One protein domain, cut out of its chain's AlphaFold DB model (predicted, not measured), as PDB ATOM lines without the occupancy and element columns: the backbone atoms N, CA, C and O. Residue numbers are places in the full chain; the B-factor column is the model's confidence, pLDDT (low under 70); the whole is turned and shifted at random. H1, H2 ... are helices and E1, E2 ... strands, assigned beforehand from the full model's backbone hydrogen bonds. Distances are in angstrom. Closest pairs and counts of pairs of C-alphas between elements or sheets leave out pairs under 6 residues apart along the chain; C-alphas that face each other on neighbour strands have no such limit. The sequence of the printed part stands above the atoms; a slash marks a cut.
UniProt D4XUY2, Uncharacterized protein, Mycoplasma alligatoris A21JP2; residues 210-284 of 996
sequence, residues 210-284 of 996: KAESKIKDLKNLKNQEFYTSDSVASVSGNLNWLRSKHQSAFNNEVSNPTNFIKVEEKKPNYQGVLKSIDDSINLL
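What this domain is: This is residues 210 to 284 of the 996 residues of an uncharacterized protein of Mycoplasma alligatoris A21JP2 (UniProt D4XUY2). A long helix, H2, makes most of the longest axis of a loose three-helix bundle, with the shorter H1 and the last part of H3 packed on the half of H2 nearer its first residue. From there H2 and H3 spread apart like a narrow V, and its open end is spanned by a loop that ends in the short strand E1; residues 255 to 260 and 263 to 272 stick out there. The printed part has 75 residues with three named helices and one named strand, in the order H1, H2, E1, H3, and its class is mostly helix. The whole is loose, with a radius of gyration of the C-alphas of 14.8 A, and elongated, its C-alphas spanning 48 by 25 by 17 A.

Where its parts are: H2, the longest helix, holds residues 229 to 255 and is 38.2 A from first to last C-alpha, from (8.801, -25.848, -10.780) to (27.638, -20.705, 22.096). H1 before it holds residues 210 to 220, beginning with C-alpha 210 at (13.465, -12.276, 6.846), and is 15.1 A long. After H2 come E1, residues 264 to 266, 7.2 A long, and H3, residues 267 to 282, 22.2 A long, ending with C-alpha 282 at (13.308, -12.018, -8.669).

How they stand to each other: H1, H2 and H3 form an up and down bundle, each helix running against the one before it in the chain. H2 touches H1 with residues 232 to 243 alone, and the closest C-alphas, of Ala 211 and Arg 243, are 5.8 A apart. These two form a helical hairpin and run opposite ways at a shallow tilt of 33 degrees, only just short of steep. H2 and H3 touch through residues 235 to 242 of H2 and 277 to 281 of H3 alone; the closest C-alphas, of Val 235 and Ser 280, are 5.7 A apart. They run opposite ways at a shallow tilt of 29 degrees. H1 and H3 only just touch, with 3 pairs of C-alphas within 8 A, the closest being those of Ala 211 and Ile 277 at 6.5 A; they run the same way at a shallow tilt of 12 degrees. E1 pairs with no named strand, is apart from H1 and H2, and meets H3 only through their link. In H1 and H2 every O i to N i+4 pair is within hydrogen-bond range, in H3 11 of 12.

The domain as a whole: The two C-alphas farthest apart, of Phe 226 and Thr 258, are 48.4 A apart. The printed part has no cut. No link is long, and the one from E1 to H3 is tight. The mean pLDDT of the printed part is 77.3, and residues 220 to 224 and 255 to 260 are under 70.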
ATOM      1  N   LYS A 210      13.792 -12.763   8.187       82.69
ATOM      2  CA  LYS A 210      13.465 -12.276   6.846       82.69
ATOM      3  C   LYS A 210      13.444 -13.412   5.827       82.69
ATOM      4  O   LYS A 210      12.490 -13.505   5.054       82.69
ATOM      5  N   ALA A 211      14.449 -14.287   5.835       83.44
ATOM      6  CA  ALA A 211      14.502 -15.449   4.953       83.44
ATOM      7  C   ALA A 211      13.331 -16.412   5.215       83.44
ATOM      8  O   ALA A 211      12.694 -16.873   4.269       83.44
ATOM      9  N   GLU A 212      12.989 -16.671   6.479       82.06
ATOM     10  CA  GLU A 212      11.844 -17.505   6.858       82.06
ATOM     11  C   GLU A 212      10.513 -16.916   6.397       82.06
ATOM     12  O   GLU A 212       9.686 -17.649   5.847       82.06
ATOM     13  N   SER A 213      10.321 -15.602   6.552       81.75
ATOM     14  CA  SER A 213       9.142 -14.913   6.027       81.75
ATOM     15  C   SER A 213       9.025 -15.119   4.522       81.75
ATOM     16  O   SER A 213       7.968 -15.524   4.053       81.75
ATOM     17  N   LYS A 214      10.112 -14.934   3.760       82.62
ATOM     18  CA  LYS A 214      10.092 -15.129   2.303       82.62
ATOM     19  C   LYS A 214       9.855 -16.586   1.900       82.62
ATOM     20  O   LYS A 214       9.095 -16.841   0.974       82.62
ATOM     21  N   ILE A 215      10.452 -17.557   2.596       82.00
ATOM     22  CA  ILE A 215      10.199 -18.990   2.359       82.00
ATOM     23  C   ILE A 215       8.730 -19.322   2.627       82.00
ATOM     24  O   ILE A 215       8.110 -20.074   1.873       82.00
ATOM     25  N   LYS A 216       8.164 -18.775   3.704       80.69
ATOM     26  CA  LYS A 216       6.753 -18.941   4.043       80.69
ATOM     27  C   LYS A 216       5.860 -18.294   2.990       80.69
ATOM     28  O   LYS A 216       4.906 -18.938   2.567       80.69
ATOM     29  N   ASP A 217       6.198 -17.094   2.524       76.62
ATOM     30  CA  ASP A 217       5.497 -16.428   1.426       76.62
ATOM     31  C   ASP A 217       5.527 -17.308   0.174       76.62
ATOM     32  O   ASP A 217       4.472 -17.610  -0.366       76.62
ATOM     33  N   LEU A 218       6.687 -17.847  -0.219       76.44
ATOM     34  CA  LEU A 218       6.811 -18.758  -1.365       76.44
ATOM     35  C   LEU A 218       5.984 -20.042  -1.224       76.44
ATOM     36  O   LEU A 218       5.409 -20.515  -2.205       76.44
ATOM     37  N   LYS A 219       5.903 -20.617  -0.019       74.44
ATOM     38  CA  LYS A 219       5.062 -21.794   0.266       74.44
ATOM     39  C   LYS A 219       3.568 -21.464   0.275       74.44
ATOM     40  O   LYS A 219       2.763 -22.311  -0.092       74.44
ATOM     41  N   ASN A 220       3.212 -20.247   0.682       66.19
ATOM     42  CA  ASN A 220       1.834 -19.769   0.786       66.19
ATOM     43  C   ASN A 220       1.329 -19.061  -0.471       66.19
ATOM     44  O   ASN A 220       0.134 -18.767  -0.561       66.19
ATOM     45  N   LEU A 221       2.199 -18.774  -1.442       63.69
ATOM     46  CA  LEU A 221       1.780 -18.315  -2.752       63.69
ATOM     47  C   LEU A 221       0.830 -19.374  -3.322       63.69
ATOM     48  O   LEU A 221       1.264 -20.387  -3.863       63.69
ATOM     49  N   LYS A 222      -0.474 -19.062  -3.333       52.69
ATOM     50  CA  LYS A 222      -1.498 -19.712  -4.182       52.69
ATOM     51  C   LYS A 222      -1.115 -19.729  -5.676       52.69
ATOM     52  O   LYS A 222      -1.815 -20.308  -6.490       52.69
ATOM     53  N   ASN A 223       0.003 -19.088  -6.007       56.75
ATOM     54  CA  ASN A 223       0.536 -18.822  -7.320       56.75
ATOM     55  C   ASN A 223       1.747 -19.693  -7.694       56.75
ATOM     56  O   ASN A 223       2.354 -19.412  -8.723       56.75
ATOM     57  N   GLN A 224       2.123 -20.721  -6.915       65.75
ATOM     58  CA  GLN A 224       3.187 -21.657  -7.334       65.75
ATOM     59  C   GLN A 224       2.907 -22.266  -8.710       65.75
ATOM     60  O   GLN A 224       3.834 -22.494  -9.478       65.75
ATOM     61  N   GLU A 225       1.632 -22.455  -9.054       70.50
ATOM     62  CA  GLU A 225       1.237 -22.946 -10.369       70.50
ATOM     63  C   GLU A 225       1.620 -22.004 -11.510       70.50
ATOM     64  O   GLU A 225       1.695 -22.483 -12.629       70.50
ATOM     65  N   PHE A 226       1.873 -20.711 -11.274       79.12
ATOM     66  CA  PHE A 226       2.216 -19.749 -12.331       79.12
ATOM     67  C   PHE A 226       3.711 -19.650 -12.633       79.12
ATOM     68  O   PHE A 226       4.093 -19.039 -13.635       79.12
ATOM     69  N   TYR A 227       4.547 -20.232 -11.778       81.31
ATOM     70  CA  TYR A 227       5.997 -20.244 -11.921       81.31
ATOM     71  C   TYR A 227       6.478 -21.639 -12.298       81.31
ATOM     72  O   TYR A 227       5.832 -22.642 -11.989       81.31
ATOM     73  N   THR A 228       7.629 -21.709 -12.959       76.94
ATOM     74  CA  THR A 228       8.223 -23.003 -13.294       76.94
ATOM     75  C   THR A 228       8.642 -23.721 -12.014       76.94
ATOM     76  O   THR A 228       9.180 -23.102 -11.089       76.94
ATOM     77  N   SER A 229       8.426 -25.040 -11.951       75.06
ATOM     78  CA  SER A 229       8.801 -25.848 -10.780       75.06
ATOM     79  C   SER A 229      10.271 -25.670 -10.405       75.06
ATOM     80  O   SER A 229      10.614 -25.608  -9.225       75.06
ATOM     81  N   ASP A 230      11.121 -25.527 -11.417       74.38
ATOM     82  CA  ASP A 230      12.568 -25.460 -11.263       74.38
ATOM     83  C   ASP A 230      13.005 -24.110 -10.686       74.38
ATOM     84  O   ASP A 230      13.876 -24.065  -9.816       74.38
ATOM     85  N   SER A 231      12.360 -23.007 -11.092       77.81
ATOM     86  CA  SER A 231      12.653 -21.688 -10.522       77.81
ATOM     87  C   SER A 231      12.194 -21.597  -9.065       77.81
ATOM     88  O   SER A 231      12.966 -21.161  -8.213       77.81
ATOM     89  N   VAL A 232      11.003 -22.106  -8.731       80.56
ATOM     90  CA  VAL A 232      10.507 -22.146  -7.342       80.56
ATOM     91  C   VAL A 232      11.420 -22.993  -6.449       80.56
ATOM     92  O   VAL A 232      11.762 -22.573  -5.339       80.56
ATOM     93  N   ALA A 233      11.850 -24.165  -6.926       76.69
ATOM     94  CA  ALA A 233      12.762 -25.040  -6.194       76.69
ATOM     95  C   ALA A 233      14.138 -24.389  -5.974       76.69
ATOM     96  O   ALA A 233      14.648 -24.410  -4.852       76.69
ATOM     97  N   SER A 234      14.703 -23.759  -7.010       77.94
ATOM     98  CA  SER A 234      15.989 -23.052  -6.948       77.94
ATOM     99  C   SER A 234      15.966 -21.897  -5.938       77.94
ATOM    100  O   SER A 234      16.810 -21.825  -5.041       77.94
ATOM    101  N   VAL A 235      14.938 -21.044  -6.000       82.94
ATOM    102  CA  VAL A 235      14.779 -19.901  -5.088       82.94
ATOM    103  C   VAL A 235      14.578 -20.358  -3.642       82.94
ATOM    104  O   VAL A 235      15.221 -19.839  -2.727       82.94
ATOM    105  N   SER A 236      13.732 -21.368  -3.422       81.81
ATOM    106  CA  SER A 236      13.532 -21.966  -2.098       81.81
ATOM    107  C   SER A 236      14.834 -22.565  -1.546       81.81
ATOM    108  O   SER A 236      15.147 -22.390  -0.368       81.81
ATOM    109  N   GLY A 237      15.632 -23.225  -2.391       81.31
ATOM    110  CA  GLY A 237      16.953 -23.744  -2.032       81.31
ATOM    111  C   GLY A 237      17.910 -22.647  -1.561       81.31
ATOM    112  O   GLY A 237      18.474 -22.754  -0.471       81.31
ATOM    113  N   ASN A 238      18.023 -21.555  -2.324       82.31
ATOM    114  CA  ASN A 238      18.888 -20.421  -1.988       82.31
ATOM    115  C   ASN A 238      18.486 -19.745  -0.670       82.31
ATOM    116  O   ASN A 238      19.341 -19.473   0.176       82.31
ATOM    117  N   LEU A 239      17.187 -19.524  -0.452       86.56
ATOM    118  CA  LEU A 239      16.701 -18.930   0.794       86.56
ATOM    119  C   LEU A 239      16.927 -19.849   2.001       86.56
ATOM    120  O   LEU A 239      17.312 -19.371   3.068       86.56
ATOM    121  N   ASN A 240      16.742 -21.165   1.849       82.75
ATOM    122  CA  ASN A 240      17.047 -22.128   2.915       82.75
ATOM    123  C   ASN A 240      18.545 -22.159   3.247       82.75
ATOM    124  O   ASN A 240      18.911 -22.255   4.419       82.75
ATOM    125  N   TRP A 241      19.410 -22.046   2.237       88.19
ATOM    126  CA  TRP A 241      20.851 -21.939   2.443       88.19
ATOM    127  C   TRP A 241      21.222 -20.665   3.216       88.19
ATOM    128  O   TRP A 241      21.933 -20.754   4.219       88.19
ATOM    129  N   LEU A 242      20.682 -19.502   2.823       84.31
ATOM    130  CA  LEU A 242      20.891 -18.230   3.532       84.31
ATOM    131  C   LEU A 242      20.414 -18.307   4.989       84.31
ATOM    132  O   LEU A 242      21.156 -17.940   5.902       84.31
ATOM    133  N   ARG A 243      19.214 -18.854   5.213       86.00
ATOM    134  CA  ARG A 243      18.655 -19.100   6.549       86.00
ATOM    135  C   ARG A 243      19.596 -19.953   7.401       86.00
ATOM    136  O   ARG A 243      19.925 -19.575   8.520       86.00
ATOM    137  N   SER A 244      20.052 -21.089   6.873       82.75
ATOM    138  CA  SER A 244      20.948 -22.007   7.588       82.75
ATOM    139  C   SER A 244      22.288 -21.353   7.937       82.75
ATOM    140  O   SER A 244      22.780 -21.489   9.060       82.75
ATOM    141  N   LYS A 245      22.856 -20.582   7.001       85.94
ATOM    142  CA  LYS A 245      24.118 -19.860   7.188       85.94
ATOM    143  C   LYS A 245      24.043 -18.875   8.359       85.94
ATOM    144  O   LYS A 245      24.902 -18.922   9.237       85.94
ATOM    145  N   HIS A 246      23.019 -18.024   8.396       86.88
ATOM    146  CA  HIS A 246      22.882 -17.009   9.446       86.88
ATOM    147  C   HIS A 246      22.416 -17.595  10.783       86.88
ATOM    148  O   HIS A 246      22.906 -17.181  11.829       86.88
ATOM    149  N   GLN A 247      21.586 -18.644  10.777       83.38
ATOM    150  CA  GLN A 247      21.260 -19.375  12.004       83.38
ATOM    151  C   GLN A 247      22.503 -20.023  12.625       83.38
ATOM    152  O   GLN A 247      22.675 -20.008  13.842       83.38
ATOM    153  N   SER A 248      23.385 -20.583  11.794       81.19
ATOM    154  CA  SER A 248      24.651 -21.159  12.254       81.19
ATOM    155  C   SER A 248      25.584 -20.085  12.814       81.19
ATOM    156  O   SER A 248      26.191 -20.301  13.861       81.19
ATOM    157  N   ALA A 249      25.666 -18.920  12.162       81.81
ATOM    158  CA  ALA A 249      26.426 -17.774  12.663       81.81
ATOM    159  C   ALA A 249      25.916 -17.324  14.041       81.81
ATOM    160  O   ALA A 249      26.695 -17.283  14.991       81.81
ATOM    161  N   PHE A 250      24.603 -17.138  14.192       82.81
ATOM    162  CA  PHE A 250      23.992 -16.798  15.476       82.81
ATOM    163  C   PHE A 250      24.237 -17.859  16.559       82.81
ATOM    164  O   PHE A 250      24.638 -17.530  17.673       82.81
ATOM    165  N   ASN A 251      24.042 -19.144  16.249       78.38
ATOM    166  CA  ASN A 251      24.288 -20.216  17.215       78.38
ATOM    167  C   ASN A 251      25.751 -20.219  17.684       78.38
ATOM    168  O   ASN A 251      26.008 -20.472  18.862       78.38
ATOM    169  N   ASN A 252      26.696 -19.897  16.798       77.81
ATOM    170  CA  ASN A 252      28.101 -19.724  17.159       77.81
ATOM    171  C   ASN A 252      28.323 -18.493  18.051       77.81
ATOM    172  O   ASN A 252      29.107 -18.584  18.988       77.81
ATOM    173  N   GLU A 253      27.635 -17.373  17.813       75.38
ATOM    174  CA  GLU A 253      27.699 -16.186  18.684       75.38
ATOM    175  C   GLU A 253      27.176 -16.471  20.097       75.38
ATOM    176  O   GLU A 253      27.784 -16.061  21.080       75.38
ATOM    177  N   VAL A 254      26.072 -17.212  20.210       70.31
ATOM    178  CA  VAL A 254      25.475 -17.583  21.504       70.31
ATOM    179  C   VAL A 254      26.324 -18.620  22.241       70.31
ATOM    180  O   VAL A 254      26.474 -18.541  23.460       70.31
ATOM    181  N   SER A 255      26.876 -19.593  21.512       65.31
ATOM    182  CA  SER A 255      27.638 -20.705  22.096       65.31
ATOM    183  C   SER A 255      29.096 -20.343  22.394       65.31
ATOM    184  O   SER A 255      29.720 -21.011  23.216       65.31
ATOM    185  N   ASN A 256      29.651 -19.309  21.746       63.75
ATOM    186  CA  ASN A 256      31.014 -18.836  21.974       63.75
ATOM    187  C   ASN A 256      31.019 -17.517  22.776       63.75
ATOM    188  O   ASN A 256      30.819 -16.440  22.210       63.75
ATOM    189  N   PRO A 257      31.301 -17.552  24.086       54.38
ATOM    190  CA  PRO A 257      31.035 -16.418  24.963       54.38
ATOM    191  C   PRO A 257      32.043 -15.261  24.836       54.38
ATOM    192  O   PRO A 257      31.804 -14.205  25.431       54.38
ATOM    193  N   THR A 258      33.123 -15.416  24.048       57.03
ATOM    194  CA  THR A 258      34.039 -14.317  23.667       57.03
ATOM    195  C   THR A 258      33.416 -13.327  22.693       57.03
ATOM    196  O   THR A 258      33.872 -12.188  22.616       57.03
ATOM    197  N   ASN A 259      32.383 -13.737  21.959       60.78
ATOM    198  CA  ASN A 259      31.698 -12.863  21.024       60.78
ATOM    199  C   ASN A 259      30.505 -12.232  21.744       60.78
ATOM    200  O   ASN A 259      29.657 -12.910  22.328       60.78
ATOM    201  N   PHE A 260      30.453 -10.903  21.748       65.38
ATOM    202  CA  PHE A 260      29.192 -10.224  22.007       65.38
ATOM    203  C   PHE A 260      28.256 -10.530  20.841       65.38
ATOM    204  O   PHE A 260      28.717 -10.648  19.703       65.38
ATOM    205  N   ILE A 261      26.963 -10.674  21.129       71.06
ATOM    206  CA  ILE A 261      25.956 -10.820  20.076       71.06
ATOM    207  C   ILE A 261      26.143  -9.676  19.092       71.06
ATOM    208  O   ILE A 261      26.272  -8.516  19.503       71.06
ATOM    209  N   LYS A 262      26.178  -9.994  17.798       75.00
ATOM    210  CA  LYS A 262      26.383  -8.976  16.780       75.00
ATOM    211  C   LYS A 262      25.147  -8.094  16.690       75.00
ATOM    212  O   LYS A 262      24.128  -8.431  16.085       75.00
ATOM    213  N   VAL A 263      25.278  -6.933  17.311       76.25
ATOM    214  CA  VAL A 263      24.260  -5.890  17.337       76.25
ATOM    215  C   VAL A 263      24.578  -4.755  16.371       76.25
ATOM    216  O   VAL A 263      23.694  -3.972  16.077       76.25
ATOM    217  N   GLU A 264      25.790  -4.680  15.814       81.56
ATOM    218  CA  GLU A 264      26.190  -3.612  14.892       81.56
ATOM    219  C   GLU A 264      26.760  -4.167  13.575       81.56
ATOM    220  O   GLU A 264      27.608  -5.061  13.571       81.56
ATOM    221  N   GLU A 265      26.326  -3.624  12.434       83.81
ATOM    222  CA  GLU A 265      26.879  -3.931  11.109       83.81
ATOM    223  C   GLU A 265      26.930  -2.687  10.210       83.81
ATOM    224  O   GLU A 265      26.094  -1.791  10.301       83.81
ATOM    225  N   LYS A 266      27.904  -2.623   9.289       83.44
ATOM    226  CA  LYS A 266      27.925  -1.596   8.241       83.44
ATOM    227  C   LYS A 266      26.674  -1.706   7.370       83.44
ATOM    228  O   LYS A 266      26.384  -2.765   6.814       83.44
ATOM    229  N   LYS A 267      25.989  -0.584   7.174       78.75
ATOM    230  CA  LYS A 267      24.727  -0.503   6.431       78.75
ATOM    231  C   LYS A 267      24.788  -1.106   5.017       78.75
ATOM    232  O   LYS A 267      23.856  -1.834   4.683       78.75
ATOM    233  N   PRO A 268      25.861  -0.928   4.215       79.31
ATOM    234  CA  PRO A 268      25.967  -1.588   2.911       79.31
ATOM    235  C   PRO A 268      26.008  -3.117   2.988       79.31
ATOM    236  O   PRO A 268      25.421  -3.777   2.138       79.31
ATOM    237  N   ASN A 269      26.657  -3.688   4.008       83.25
ATOM    238  CA  ASN A 269      26.693  -5.141   4.193       83.25
ATOM    239  C   ASN A 269      25.295  -5.657   4.534       83.25
ATOM    240  O   ASN A 269      24.818  -6.600   3.909       83.25
ATOM    241  N   TYR A 270      24.622  -4.975   5.461       82.19
ATOM    242  CA  TYR A 270      23.256  -5.302   5.854       82.19
ATOM    243  C   TYR A 270      22.282  -5.226   4.674       82.19
ATOM    244  O   TYR A 270      21.561  -6.178   4.379       82.19
ATOM    245  N   GLN A 271      22.330  -4.130   3.917       79.56
ATOM    246  CA  GLN A 271      21.526  -3.968   2.709       79.56
ATOM    247  C   GLN A 271      21.893  -4.976   1.621       79.56
ATOM    248  O   GLN A 271      21.002  -5.443   0.925       79.56
ATOM    249  N   GLY A 272      23.168  -5.339   1.470       83.38
ATOM    250  CA  GLY A 272      23.606  -6.342   0.501       83.38
ATOM    251  C   GLY A 272      23.041  -7.730   0.798       83.38
ATOM    252  O   GLY A 272      22.583  -8.413  -0.119       83.38
ATOM    253  N   VAL A 273      23.004  -8.136   2.070       83.19
ATOM    254  CA  VAL A 273      22.413  -9.420   2.482       83.19
ATOM    255  C   VAL A 273      20.896  -9.406   2.299       83.19
ATOM    256  O   VAL A 273      20.359 -10.318   1.671       83.19
ATOM    257  N   LEU A 274      20.205  -8.350   2.748       82.19
ATOM    258  CA  LEU A 274      18.761  -8.211   2.523       82.19
ATOM    259  C   LEU A 274      18.408  -8.179   1.035       82.19
ATOM    260  O   LEU A 274      17.481  -8.860   0.603       82.19
ATOM    261  N   LYS A 275      19.190  -7.452   0.235       81.50
ATOM    262  CA  LYS A 275      19.045  -7.433  -1.216       81.50
ATOM    263  C   LYS A 275      19.278  -8.818  -1.813       81.50
ATOM    264  O   LYS A 275      18.511  -9.211  -2.667       81.50
ATOM    265  N   SER A 276      20.254  -9.594  -1.341       81.19
ATOM    266  CA  SER A 276      20.456 -10.975  -1.820       81.19
ATOM    267  C   SER A 276      19.249 -11.878  -1.516       81.19
ATOM    268  O   SER A 276      18.900 -12.749  -2.317       81.19
ATOM    269  N   ILE A 277      18.583 -11.656  -0.376       81.38
ATOM    270  CA  ILE A 277      17.331 -12.338  -0.009       81.38
ATOM    271  C   ILE A 277      16.189 -11.919  -0.953       81.38
ATOM    272  O   ILE A 277      15.438 -12.779  -1.412       81.38
ATOM    273  N   ASP A 278      16.062 -10.630  -1.274       78.06
ATOM    274  CA  ASP A 278      15.025 -10.128  -2.187       78.06
ATOM    275  C   ASP A 278      15.300 -10.493  -3.662       78.06
ATOM    276  O   ASP A 278      14.398 -10.956  -4.359       78.06
ATOM    277  N   ASP A 279      16.544 -10.380  -4.126       79.25
ATOM    278  CA  ASP A 279      16.988 -10.740  -5.478       79.25
ATOM    279  C   ASP A 279      16.753 -12.226  -5.763       79.25
ATOM    280  O   ASP A 279      16.412 -12.590  -6.887       79.25
ATOM    281  N   SER A 280      16.848 -13.083  -4.742       79.75
ATOM    282  CA  SER A 280      16.516 -14.502  -4.883       79.75
ATOM    283  C   SER A 280      15.075 -14.703  -5.369       79.75
ATOM    284  O   SER A 280      14.837 -15.591  -6.172       79.75
ATOM    285  N   ILE A 281      14.113 -13.868  -4.965       76.88
ATOM    286  CA  ILE A 281      12.713 -13.976  -5.418       76.88
ATOM    287  C   ILE A 281      12.550 -13.510  -6.866       76.88
ATOM    288  O   ILE A 281      11.742 -14.071  -7.603       76.88
ATOM    289  N   ASN A 282      13.346 -12.534  -7.300       74.88
ATOM    290  CA  ASN A 282      13.308 -12.018  -8.669       74.88
ATOM    291  C   ASN A 282      13.819 -13.030  -9.712       74.88
ATOM    292  O   ASN A 282      13.657 -12.803 -10.907       74.88
ATOM    293  N   LEU A 283      14.407 -14.152  -9.282       75.31
ATOM    294  CA  LEU A 283      14.804 -15.263 -10.154       75.31
ATOM    295  C   LEU A 283      13.647 -16.220 -10.496       75.31
ATOM    296  O   LEU A 283      13.848 -17.178 -11.245       75.31
ATOM    297  N   LEU A 284      12.447 -15.999  -9.950       79.12
ATOM    298  CA  LEU A 284      11.265 -16.767 -10.324       79.12
ATOM    299  C   LEU A 284      10.895 -16.496 -11.786       79.12
ATOM    300  O   LEU A 284      10.565 -15.367 -12.143       79.12
TER     301      LEU A 284